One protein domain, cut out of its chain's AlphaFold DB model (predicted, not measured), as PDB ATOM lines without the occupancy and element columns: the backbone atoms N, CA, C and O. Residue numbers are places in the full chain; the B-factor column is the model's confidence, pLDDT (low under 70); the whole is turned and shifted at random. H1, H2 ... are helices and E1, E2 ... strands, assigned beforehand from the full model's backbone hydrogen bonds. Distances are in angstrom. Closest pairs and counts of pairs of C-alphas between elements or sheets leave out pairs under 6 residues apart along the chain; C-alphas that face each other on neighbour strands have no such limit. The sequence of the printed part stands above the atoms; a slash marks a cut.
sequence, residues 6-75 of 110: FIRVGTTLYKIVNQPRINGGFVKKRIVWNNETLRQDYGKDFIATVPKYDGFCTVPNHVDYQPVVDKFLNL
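What this domain is: This is residues 6 to 75 of the 110 residues of an uncharacterized protein of Prevotella maculosa OT 289 (UniProt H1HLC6). The short strand E1 lies in the middle, between H1 at one end and a small parallel pair, E4 and E5, at the other, where E4 comes close to the end of E1 at Val 9; the long antiparallel hairpin of E2 and E3 has its base beside E1, with H1 near that base, and runs off sideways, away from both H1 and the pair E4 and E5, to its turn between Pro 20 and Phe 26. E1, E2 and E3 make a meander, each strand the antiparallel neighbour of the one before. The 70 printed residues, under half in named elements, are mixed: E1 E2 E3 H1 E4 E5. The whole is loose, radius of gyration of the C-alphas 14.3 A, and spans 41 by 37 by 15 A.

How they stand to each other: E1, residues 6 to 9, and E2, residues 12 to 20, form a hairpin; N 7 and O 14 are 2.9 A apart. E2 and E3, residues 26 to 32, form another; N 15 and O 31 are 2.9 A apart. H1, residues 35 to 42, only grazes this sheet, with residues 35 to 38; each of its O i to N i+4 pairs is within hydrogen-bond range. E4, residues 55 to 57, and E5, residues 72 to 74, are parallel; N 57 and O 73 are 3.0 A apart.

Where its parts are: E1 begins at C-alpha 6 (24.989, -1.966, 46.878); E5 ends at C-alpha 74 (19.812, 12.333, 49.319). E2 is 23.5 A long, E3 18.2 A.

The domain as a whole: The printed part has no cut. Links H1 to E4 and E4 to E5 are long. No printed residue is under 70 in pLDDT.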
ATOM      1  N   PHE A   6      24.918  -2.475  48.244       96.88
ATOM      2  CA  PHE A   6      24.989  -1.966  46.878       96.88
ATOM      3  C   PHE A   6      23.779  -1.087  46.589       96.88
ATOM      4  O   PHE A   6      22.684  -1.353  47.077       96.88
ATOM      5  N   ILE A   7      23.964  -0.071  45.751       97.12
ATOM      6  CA  ILE A   7      22.889   0.799  45.262       97.12
ATOM      7  C   ILE A   7      23.085   1.082  43.775       97.12
ATOM      8  O   ILE A   7      24.212   1.085  43.275       97.12
ATOM      9  N   ARG A   8      22.001   1.384  43.067       97.62
ATOM     10  CA  ARG A   8      22.050   1.868  41.689       97.62
ATOM     11  C   ARG A   8      21.432   3.253  41.612       97.62
ATOM     12  O   ARG A   8      20.280   3.433  41.990       97.62
ATOM     13  N   VAL A   9      22.190   4.215  41.102       97.81
ATOM     14  CA  VAL A   9      21.730   5.597  40.922       97.81
ATOM     15  C   VAL A   9      21.860   5.945  39.446       97.81
ATOM     16  O   VAL A   9      22.950   5.856  38.877       97.81
ATOM     17  N   GLY A  10      20.736   6.251  38.802       96.19
ATOM     18  CA  GLY A  10      20.637   6.315  37.349       96.19
ATOM     19  C   GLY A  10      21.074   4.992  36.712       96.19
ATOM     20  O   GLY A  10      20.509   3.925  36.972       96.19
ATOM     21  N   THR A  11      22.118   5.049  35.887       95.12
ATOM     22  CA  THR A  11      22.702   3.882  35.204       95.12
ATOM     23  C   THR A  11      23.910   3.288  35.932       95.12
ATOM     24  O   THR A  11      24.410   2.237  35.528       95.12
ATOM     25  N   THR A  12      24.391   3.927  37.002       97.75
ATOM     26  CA  THR A  12      25.641   3.558  37.673       97.75
ATOM     27  C   THR A  12      25.381   2.718  38.921       97.75
ATOM     28  O   THR A  12      24.577   3.079  39.782       97.75
ATOM     29  N   LEU A  13      26.081   1.586  39.021       97.81
ATOM     30  CA  LEU A  13      26.115   0.739  40.209       97.81
ATOM     31  C   LEU A  13      27.204   1.244  41.163       97.81
ATOM     32  O   LEU A  13      28.328   1.518  40.740       97.81
ATOM     33  N   TYR A  14      26.885   1.311  42.451       97.81
ATOM     34  CA  TYR A  14      27.826   1.653  43.507       97.81
ATOM     35  C   TYR A  14      27.848   0.577  44.585       97.81
ATOM     36  O   TYR A  14      26.804   0.043  44.963       97.81
ATOM     37  N   LYS A  15      29.036   0.326  45.134       96.94
ATOM     38  CA  LYS A  15      29.225  -0.385  46.398       96.94
ATOM     39  C   LYS A  15      29.411   0.635  47.514       96.94
ATOM     40  O   LYS A  15      30.190   1.585  47.374       96.94
ATOM     41  N   ILE A  16      28.699   0.443  48.614       95.69
ATOM     42  CA  ILE A  16      28.875   1.216  49.836       95.69
ATOM     43  C   ILE A  16      30.000   0.570  50.638       95.69
ATOM     44  O   ILE A  16      29.934  -0.603  50.996       95.69
ATOM     45  N   VAL A  17      31.054   1.333  50.907       95.19
ATOM     46  CA  VAL A  17      32.234   0.847  51.625       95.19
ATOM     47  C   VAL A  17      32.569   1.752  52.796       95.19
ATOM     48  O   VAL A  17      32.460   2.972  52.703       95.19
ATOM     49  N   ASN A  18      33.047   1.157  53.881       94.38
ATOM     50  CA  ASN A  18      33.703   1.886  54.957       94.38
ATOM     51  C   ASN A  18      35.197   1.942  54.638       94.38
ATOM     52  O   ASN A  18      35.929   0.987  54.886       94.38
ATOM     53  N   GLN A  19      35.646   3.042  54.033       93.75
ATOM     54  CA  GLN A  19      37.054   3.216  53.688       93.75
ATOM     55  C   GLN A  19      37.854   3.593  54.946       93.75
ATOM     56  O   GLN A  19      37.509   4.591  55.587       93.75
ATOM     57  N   PRO A  20      38.919   2.849  55.299       94.94
ATOM     58  CA  PRO A  20      39.778   3.202  56.423       94.94
ATOM     59  C   PRO A  20      40.527   4.514  56.155       94.94
ATOM     60  O   PRO A  20      40.914   4.817  55.023       94.94
ATOM     61  N   ARG A  21      40.734   5.300  57.210       94.12
ATOM     62  CA  ARG A  21      41.503   6.549  57.214       94.12
ATOM     63  C   ARG A  21      42.818   6.367  57.969       94.12
ATOM     64  O   ARG A  21      42.932   5.511  58.842       94.12
ATOM     65  N   ILE A  22      43.787   7.241  57.685       92.56
ATOM     66  CA  ILE A  22      45.115   7.232  58.325       92.56
ATOM     67  C   ILE A  22      45.058   7.371  59.856       92.56
ATOM     68  O   ILE A  22      45.930   6.869  60.552       92.56
ATOM     69  N   ASN A  23      44.013   8.008  60.390       92.88
ATOM     70  CA  ASN A  23      43.802   8.200  61.826       92.88
ATOM     71  C   ASN A  23      43.084   7.021  62.517       92.88
ATOM     72  O   ASN A  23      42.614   7.179  63.638       92.88
ATOM     73  N   GLY A  24      42.938   5.872  61.846       90.94
ATOM     74  CA  GLY A  24      42.267   4.685  62.392       90.94
ATOM     75  C   GLY A  24      40.734   4.721  62.343       90.94
ATOM     76  O   GLY A  24      40.092   3.761  62.757       90.94
ATOM     77  N   GLY A  25      40.135   5.800  61.827       92.94
ATOM     78  CA  GLY A  25      38.691   5.887  61.594       92.94
ATOM     79  C   GLY A  25      38.258   5.301  60.248       92.94
ATOM     80  O   GLY A  25      39.079   4.924  59.414       92.94
ATOM     81  N   PHE A  26      36.949   5.301  59.998       93.00
ATOM     82  CA  PHE A  26      36.362   4.920  58.712       93.00
ATOM     83  C   PHE A  26      35.529   6.061  58.132       93.00
ATOM     84  O   PHE A  26      35.038   6.929  58.851       93.00
ATOM     85  N   VAL A  27      35.356   6.059  56.813       91.31
ATOM     86  CA  VAL A  27      34.395   6.920  56.122       91.31
ATOM     87  C   VAL A  27      33.550   6.110  55.165       91.31
ATOM     88  O   VAL A  27      34.085   5.391  54.321       91.31
ATOM     89  N   LYS A  28      32.230   6.264  55.279       91.38
ATOM     90  CA  LYS A  28      31.283   5.698  54.324       91.38
ATOM     91  C   LYS A  28      31.506   6.368  52.967       91.38
ATOM     92  O   LYS A  28      31.444   7.591  52.849       91.38
ATOM     93  N   LYS A  29      31.814   5.577  51.944       93.44
ATOM     94  CA  LYS A  29      31.984   6.029  50.562       93.44
ATOM     95  C   LYS A  29      31.168   5.174  49.613       93.44
ATOM     96  O   LYS A  29      30.964   3.986  49.837       93.44
ATOM     97  N   ARG A  30      30.758   5.802  48.517       94.81
ATOM     98  CA  ARG A  30      30.204   5.142  47.338       94.81
ATOM     99  C   ARG A  30      31.334   4.982  46.333       94.81
ATOM    100  O   ARG A  30      31.885   5.986  45.887       94.81
ATOM    101  N   ILE A  31      31.681   3.751  45.993       96.31
ATOM    102  CA  ILE A  31      32.626   3.469  44.910       96.31
ATOM    103  C   ILE A  31      31.855   2.904  43.728       96.31
ATOM    104  O   ILE A  31      30.967   2.076  43.917       96.31
ATOM    105  N   VAL A  32      32.164   3.376  42.520       97.25
ATOM    106  CA  VAL A  32      31.581   2.802  41.304       97.25
ATOM    107  C   VAL A  32      31.965   1.330  41.250       97.25
ATOM    108  O   VAL A  32      33.124   0.979  41.467       97.25
ATOM    109  N   TRP A  33      30.983   0.475  40.988       96.81
ATOM    110  CA  TRP A  33      31.164  -0.965  40.930       96.81
ATOM    111  C   TRP A  33      30.771  -1.504  39.561       96.81
ATOM    112  O   TRP A  33      29.890  -0.969  38.886       96.81
ATOM    113  N   ASN A  34      31.438  -2.571  39.138       94.94
ATOM    114  CA  ASN A  34      31.187  -3.192  37.849       94.94
ATOM    115  C   ASN A  34      30.018  -4.193  37.954       94.94
ATOM    116  O   ASN A  34      30.001  -5.046  38.841       94.94
ATOM    117  N   ASN A  35      29.044  -4.096  37.039       93.75
ATOM    118  CA  ASN A  35      27.876  -4.985  37.007       93.75
ATOM    119  C   ASN A  35      28.239  -6.452  36.712       93.75
ATOM    120  O   ASN A  35      27.603  -7.353  37.250       93.75
ATOM    121  N   GLU A  36      29.244  -6.699  35.872       94.69
ATOM    122  CA  GLU A  36      29.698  -8.052  35.536       94.69
ATOM    123  C   GLU A  36      30.403  -8.704  36.729       94.69
ATOM    124  O   GLU A  36      30.124  -9.855  37.043       94.69
ATOM    125  N   THR A  37      31.227  -7.953  37.467       94.00
ATOM    126  CA  THR A  37      31.828  -8.443  38.719       94.00
ATOM    127  C   THR A  37      30.753  -8.784  39.749       94.00
ATOM    128  O   THR A  37      30.766  -9.874  40.304       94.00
ATOM    129  N   LEU A  38      29.754  -7.908  39.937       94.88
ATOM    130  CA  LEU A  38      28.617  -8.202  40.817       94.88
ATOM    131  C   LEU A  38      27.915  -9.512  40.420       94.88
ATOM    132  O   LEU A  38      27.579 -10.328  41.274       94.88
ATOM    133  N   ARG A  39      27.704  -9.725  39.118       94.44
ATOM    134  CA  ARG A  39      27.079 -10.939  38.585       94.44
ATOM    135  C   ARG A  39      27.927 -12.191  38.807       94.44
ATOM    136  O   ARG A  39      27.353 -13.252  39.042       94.44
ATOM    137  N   GLN A  40      29.247 -12.092  38.695       95.19
ATOM    138  CA  GLN A  40      30.165 -13.206  38.942       95.19
ATOM    139  C   GLN A  40      30.195 -13.586  40.426       95.19
ATOM    140  O   GLN A  40      30.149 -14.772  40.743       95.19
ATOM    141  N   ASP A  41      30.184 -12.590  41.313       94.31
ATOM    142  CA  ASP A  41      30.273 -12.793  42.761       94.31
ATOM    143  C   ASP A  41      28.944 -13.271  43.377       94.31
ATOM    144  O   ASP A  41      28.939 -14.114  44.273       94.31
ATOM    145  N   TYR A  42      27.807 -12.747  42.896       94.00
ATOM    146  CA  TYR A  42      26.491 -12.928  43.530       94.00
ATOM    147  C   TYR A  42      25.429 -13.590  42.639       94.00
ATOM    148  O   TYR A  42      24.320 -13.874  43.094       94.00
ATOM    149  N   GLY A  43      25.743 -13.846  41.369       94.31
ATOM    150  CA  GLY A  43      24.814 -14.395  40.386       94.31
ATOM    151  C   GLY A  43      24.027 -13.333  39.608       94.31
ATOM    152  O   GLY A  43      23.920 -12.165  39.981       94.31
ATOM    153  N   LYS A  44      23.441 -13.755  38.479       92.38
ATOM    154  CA  LYS A  44      22.756 -12.868  37.515       92.38
ATOM    155  C   LYS A  44      21.543 -12.128  38.088       92.38
ATOM    156  O   LYS A  44      21.264 -11.012  37.663       92.38
ATOM    157  N   ASP A  45      20.841 -12.741  39.036       94.50
ATOM    158  CA  ASP A  45      19.570 -12.223  39.546       94.50
ATOM    159  C   ASP A  45      19.778 -11.251  40.720       94.50
ATOM    160  O   ASP A  45      18.862 -10.518  41.087       94.50
ATOM    161  N   PHE A  46      21.000 -11.164  41.267       93.94
ATOM    162  CA  PHE A  46      21.310 -10.288  42.398       93.94
ATOM    163  C   PHE A  46      21.091  -8.806  42.072       93.94
ATOM    164  O   PHE A  46      20.604  -8.050  42.901       93.94
ATOM    165  N   ILE A  47      21.347  -8.371  40.834       93.31
ATOM    166  CA  ILE A  47      21.123  -6.972  40.435       93.31
ATOM    167  C   ILE A  47      19.655  -6.527  40.582       93.31
ATOM    168  O   ILE A  47      19.374  -5.332  40.682       93.31
ATOM    169  N   ALA A  48      18.704  -7.468  40.598       94.06
ATOM    170  CA  ALA A  48      17.294  -7.162  40.804       94.06
ATOM    171  C   ALA A  48      16.973  -6.770  42.257       94.06
ATOM    172  O   ALA A  48      15.989  -6.067  42.470       94.06
ATOM    173  N   THR A  49      17.803  -7.178  43.226       94.88
ATOM    174  CA  THR A  49      17.634  -6.858  44.654       94.88
ATOM    175  C   THR A  49      18.260  -5.515  45.038       94.88
ATOM    176  O   THR A  49      17.932  -4.964  46.085       94.88
ATOM    177  N   VAL A  50      19.133  -4.964  44.185       96.12
ATOM    178  CA  VAL A  50      19.824  -3.691  44.423       96.12
ATOM    179  C   VAL A  50      18.831  -2.517  44.338       96.12
ATOM    180  O   VAL A  50      18.204  -2.344  43.285       96.12
ATOM    181  N   PRO A  51      18.705  -1.675  45.387       96.56
ATOM    182  CA  PRO A  51      17.866  -0.476  45.373       96.56
ATOM    183  C   PRO A  51      18.210   0.478  44.226       96.56
ATOM    184  O   PRO A  51      19.382   0.656  43.881       96.56
ATOM    185  N   LYS A  52      17.182   1.102  43.637       97.38
ATOM    186  CA  LYS A  52      17.289   1.936  42.433       97.38
ATOM    187  C   LYS A  52      16.785   3.342  42.711       97.38
ATOM    188  O   LYS A  52      15.674   3.505  43.203       97.38
ATOM    189  N   TYR A  53      17.582   4.317  42.306       98.12
ATOM    190  CA  TYR A  53      17.277   5.736  42.405       98.12
ATOM    191  C   TYR A  53      17.466   6.391  41.036       98.12
ATOM    192  O   TYR A  53      18.358   5.994  40.284       98.12
ATOM    193  N   ASP A  54      16.657   7.395  40.715       98.19
ATOM    194  CA  ASP A  54      16.728   8.119  39.439       98.19
ATOM    195  C   ASP A  54      17.965   9.033  39.381       98.19
ATOM    196  O   ASP A  54      18.542   9.252  38.316       98.19
ATOM    197  N   GLY A  55      18.429   9.506  40.538       97.94
ATOM    198  CA  GLY A  55      19.595  10.370  40.659       97.94
ATOM    199  C   GLY A  55      19.961  10.665  42.111       97.94
ATOM    200  O   GLY A  55      19.429  10.065  43.047       97.94
ATOM    201  N   PHE A  56      20.870  11.619  42.282       97.88
ATOM    202  CA  PHE A  56      21.189  12.206  43.579       97.88
ATOM    203  C   PHE A  56      20.458  13.537  43.759       97.88
ATOM    204  O   PHE A  56      20.255  14.265  42.787       97.88
ATOM    205  N   CYS A  57      20.119  13.875  44.997       97.44
ATOM    206  CA  CYS A  57      19.637  15.202  45.374       97.44
ATOM    207  C   CYS A  57      20.359  15.696  46.632       97.44
ATOM    208  O   CYS A  57      21.012  14.919  47.326       97.44
ATOM    209  N   THR A  58      20.236  16.988  46.928       96.38
ATOM    210  CA  THR A  58      20.687  17.566  48.199       96.38
ATOM    211  C   THR A  58      19.531  18.362  48.772       96.38
ATOM    212  O   THR A  58      19.349  19.529  48.435       96.38
ATOM    213  N   VAL A  59      18.727  17.705  49.603       95.56
ATOM    214  CA  VAL A  59      17.600  18.334  50.297       95.56
ATOM    215  C   VAL A  59      17.932  18.334  51.788       95.56
ATOM    216  O   VAL A  59      17.793  17.292  52.436       95.56
ATOM    217  N   PRO A  60      18.457  19.448  52.327       92.69
ATOM    218  CA  PRO A  60      18.811  19.525  53.734       92.69
ATOM    219  C   PRO A  60      17.548  19.614  54.594       92.69
ATOM    220  O   PRO A  60      16.709  20.489  54.394       92.69
ATOM    221  N   ASN A  61      17.425  18.708  55.563       90.94
ATOM    222  CA  ASN A  61      16.459  18.816  56.651       90.94
ATOM    223  C   ASN A  61      17.086  18.229  57.921       90.94
ATOM    224  O   ASN A  61      17.414  17.042  57.967       90.94
ATOM    225  N   HIS A  62      17.303  19.086  58.916       87.00
ATOM    226  CA  HIS A  62      17.972  18.738  60.170       87.00
ATOM    227  C   HIS A  62      17.038  18.092  61.198       87.00
ATOM    228  O   HIS A  62      17.523  17.439  62.117       87.00
ATOM    229  N   VAL A  63      15.723  18.274  61.043       85.69
ATOM    230  CA  VAL A  63      14.700  17.781  61.976       85.69
ATOM    231  C   VAL A  63      14.057  16.514  61.421       85.69
ATOM    232  O   VAL A  63      14.120  15.461  62.048       85.69
ATOM    233  N   ASP A  64      13.547  16.590  60.191       89.19
ATOM    234  CA  ASP A  64      12.861  15.493  59.507       89.19
ATOM    235  C   ASP A  64      13.700  15.001  58.327       89.19
ATOM    236  O   ASP A  64      13.322  15.100  57.155       89.19
ATOM    237  N   TYR A  65      14.899  14.509  58.639       93.12
ATOM    238  CA  TYR A  65      15.805  13.975  57.630       93.12
ATOM    239  C   TYR A  65      15.161  12.823  56.844       93.12
ATOM    240  O   TYR A  65      14.692  11.839  57.421       93.12
ATOM    241  N   GLN A  66      15.232  12.905  55.513       94.81
ATOM    242  CA  GLN A  66      14.830  11.830  54.611       94.81
ATOM    243  C   GLN A  66      16.022  11.373  53.755       94.81
ATOM    244  O   GLN A  66      16.580  12.180  53.000       94.81
ATOM    245  N   PRO A  67      16.409  10.082  53.822       94.31
ATOM    246  CA  PRO A  67      17.497   9.546  53.003       94.31
ATOM    247  C   PRO A  67      17.116   9.421  51.525       94.31
ATOM    248  O   PRO A  67      17.987   9.425  50.657       94.31
ATOM    249  N   VAL A  68      15.819   9.325  51.229       96.75
ATOM    250  CA  VAL A  68      15.275   9.248  49.872       96.75
ATOM    251  C   VAL A  68      14.184  10.299  49.747       96.75
ATOM    252  O   VAL A  68      13.261  10.312  50.557       96.75
ATOM    253  N   VAL A  69      14.297  11.162  48.740       96.56
ATOM    254  CA  VAL A  69      13.286  12.174  48.406       96.56
ATOM    255  C   VAL A  69      12.722  11.812  47.038       96.56
ATOM    256  O   VAL A  69      13.448  11.805  46.042       96.56
ATOM    257  N   ASP A  70      11.446  11.430  47.010       95.50
ATOM    258  CA  ASP A  70      10.788  10.775  45.877       95.50
ATOM    259  C   ASP A  70      11.558   9.533  45.386       95.50
ATOM    260  O   ASP A  70      11.488   8.462  45.989       95.50
ATOM    261  N   LYS A  71      12.309   9.665  44.288       96.69
ATOM    262  CA  LYS A  71      13.146   8.609  43.689       96.69
ATOM    263  C   LYS A  71      14.636   8.943  43.713       96.69
ATOM    264  O   LYS A  71      15.431   8.230  43.103       96.69
ATOM    265  N   PHE A  72      15.027  10.020  44.385       98.00
ATOM    266  CA  PHE A  72      16.406  10.489  44.448       98.00
ATOM    267  C   PHE A  72      17.035  10.125  45.789       98.00
ATOM    268  O   PHE A  72      16.410  10.250  46.840       98.00
ATOM    269  N   LEU A  73      18.293   9.688  45.747       97.38
ATOM    270  CA  LEU A  73      19.073   9.430  46.951       97.38
ATOM    271  C   LEU A  73      19.654  10.749  47.467       97.38
ATOM    272  O   LEU A  73      20.393  11.427  46.744       97.38
ATOM    273  N   ASN A  74      19.346  11.096  48.712       96.94
ATOM    274  CA  ASN A  74      19.812  12.333  49.319       96.94
ATOM    275  C   ASN A  74      21.307  12.231  49.664       96.94
ATOM    276  O   ASN A  74      21.770  11.255  50.252       96.94
ATOM    277  N   LEU A  75      22.079  13.236  49.259       94.75
ATOM    278  CA  LEU A  75      23.489  13.397  49.615       94.75
ATOM    279  C   LEU A  75      23.658  14.072  50.973       94.75
ATOM    280  O   LEU A  75      24.740  13.996  51.554       94.75
TER     281      LEU A  75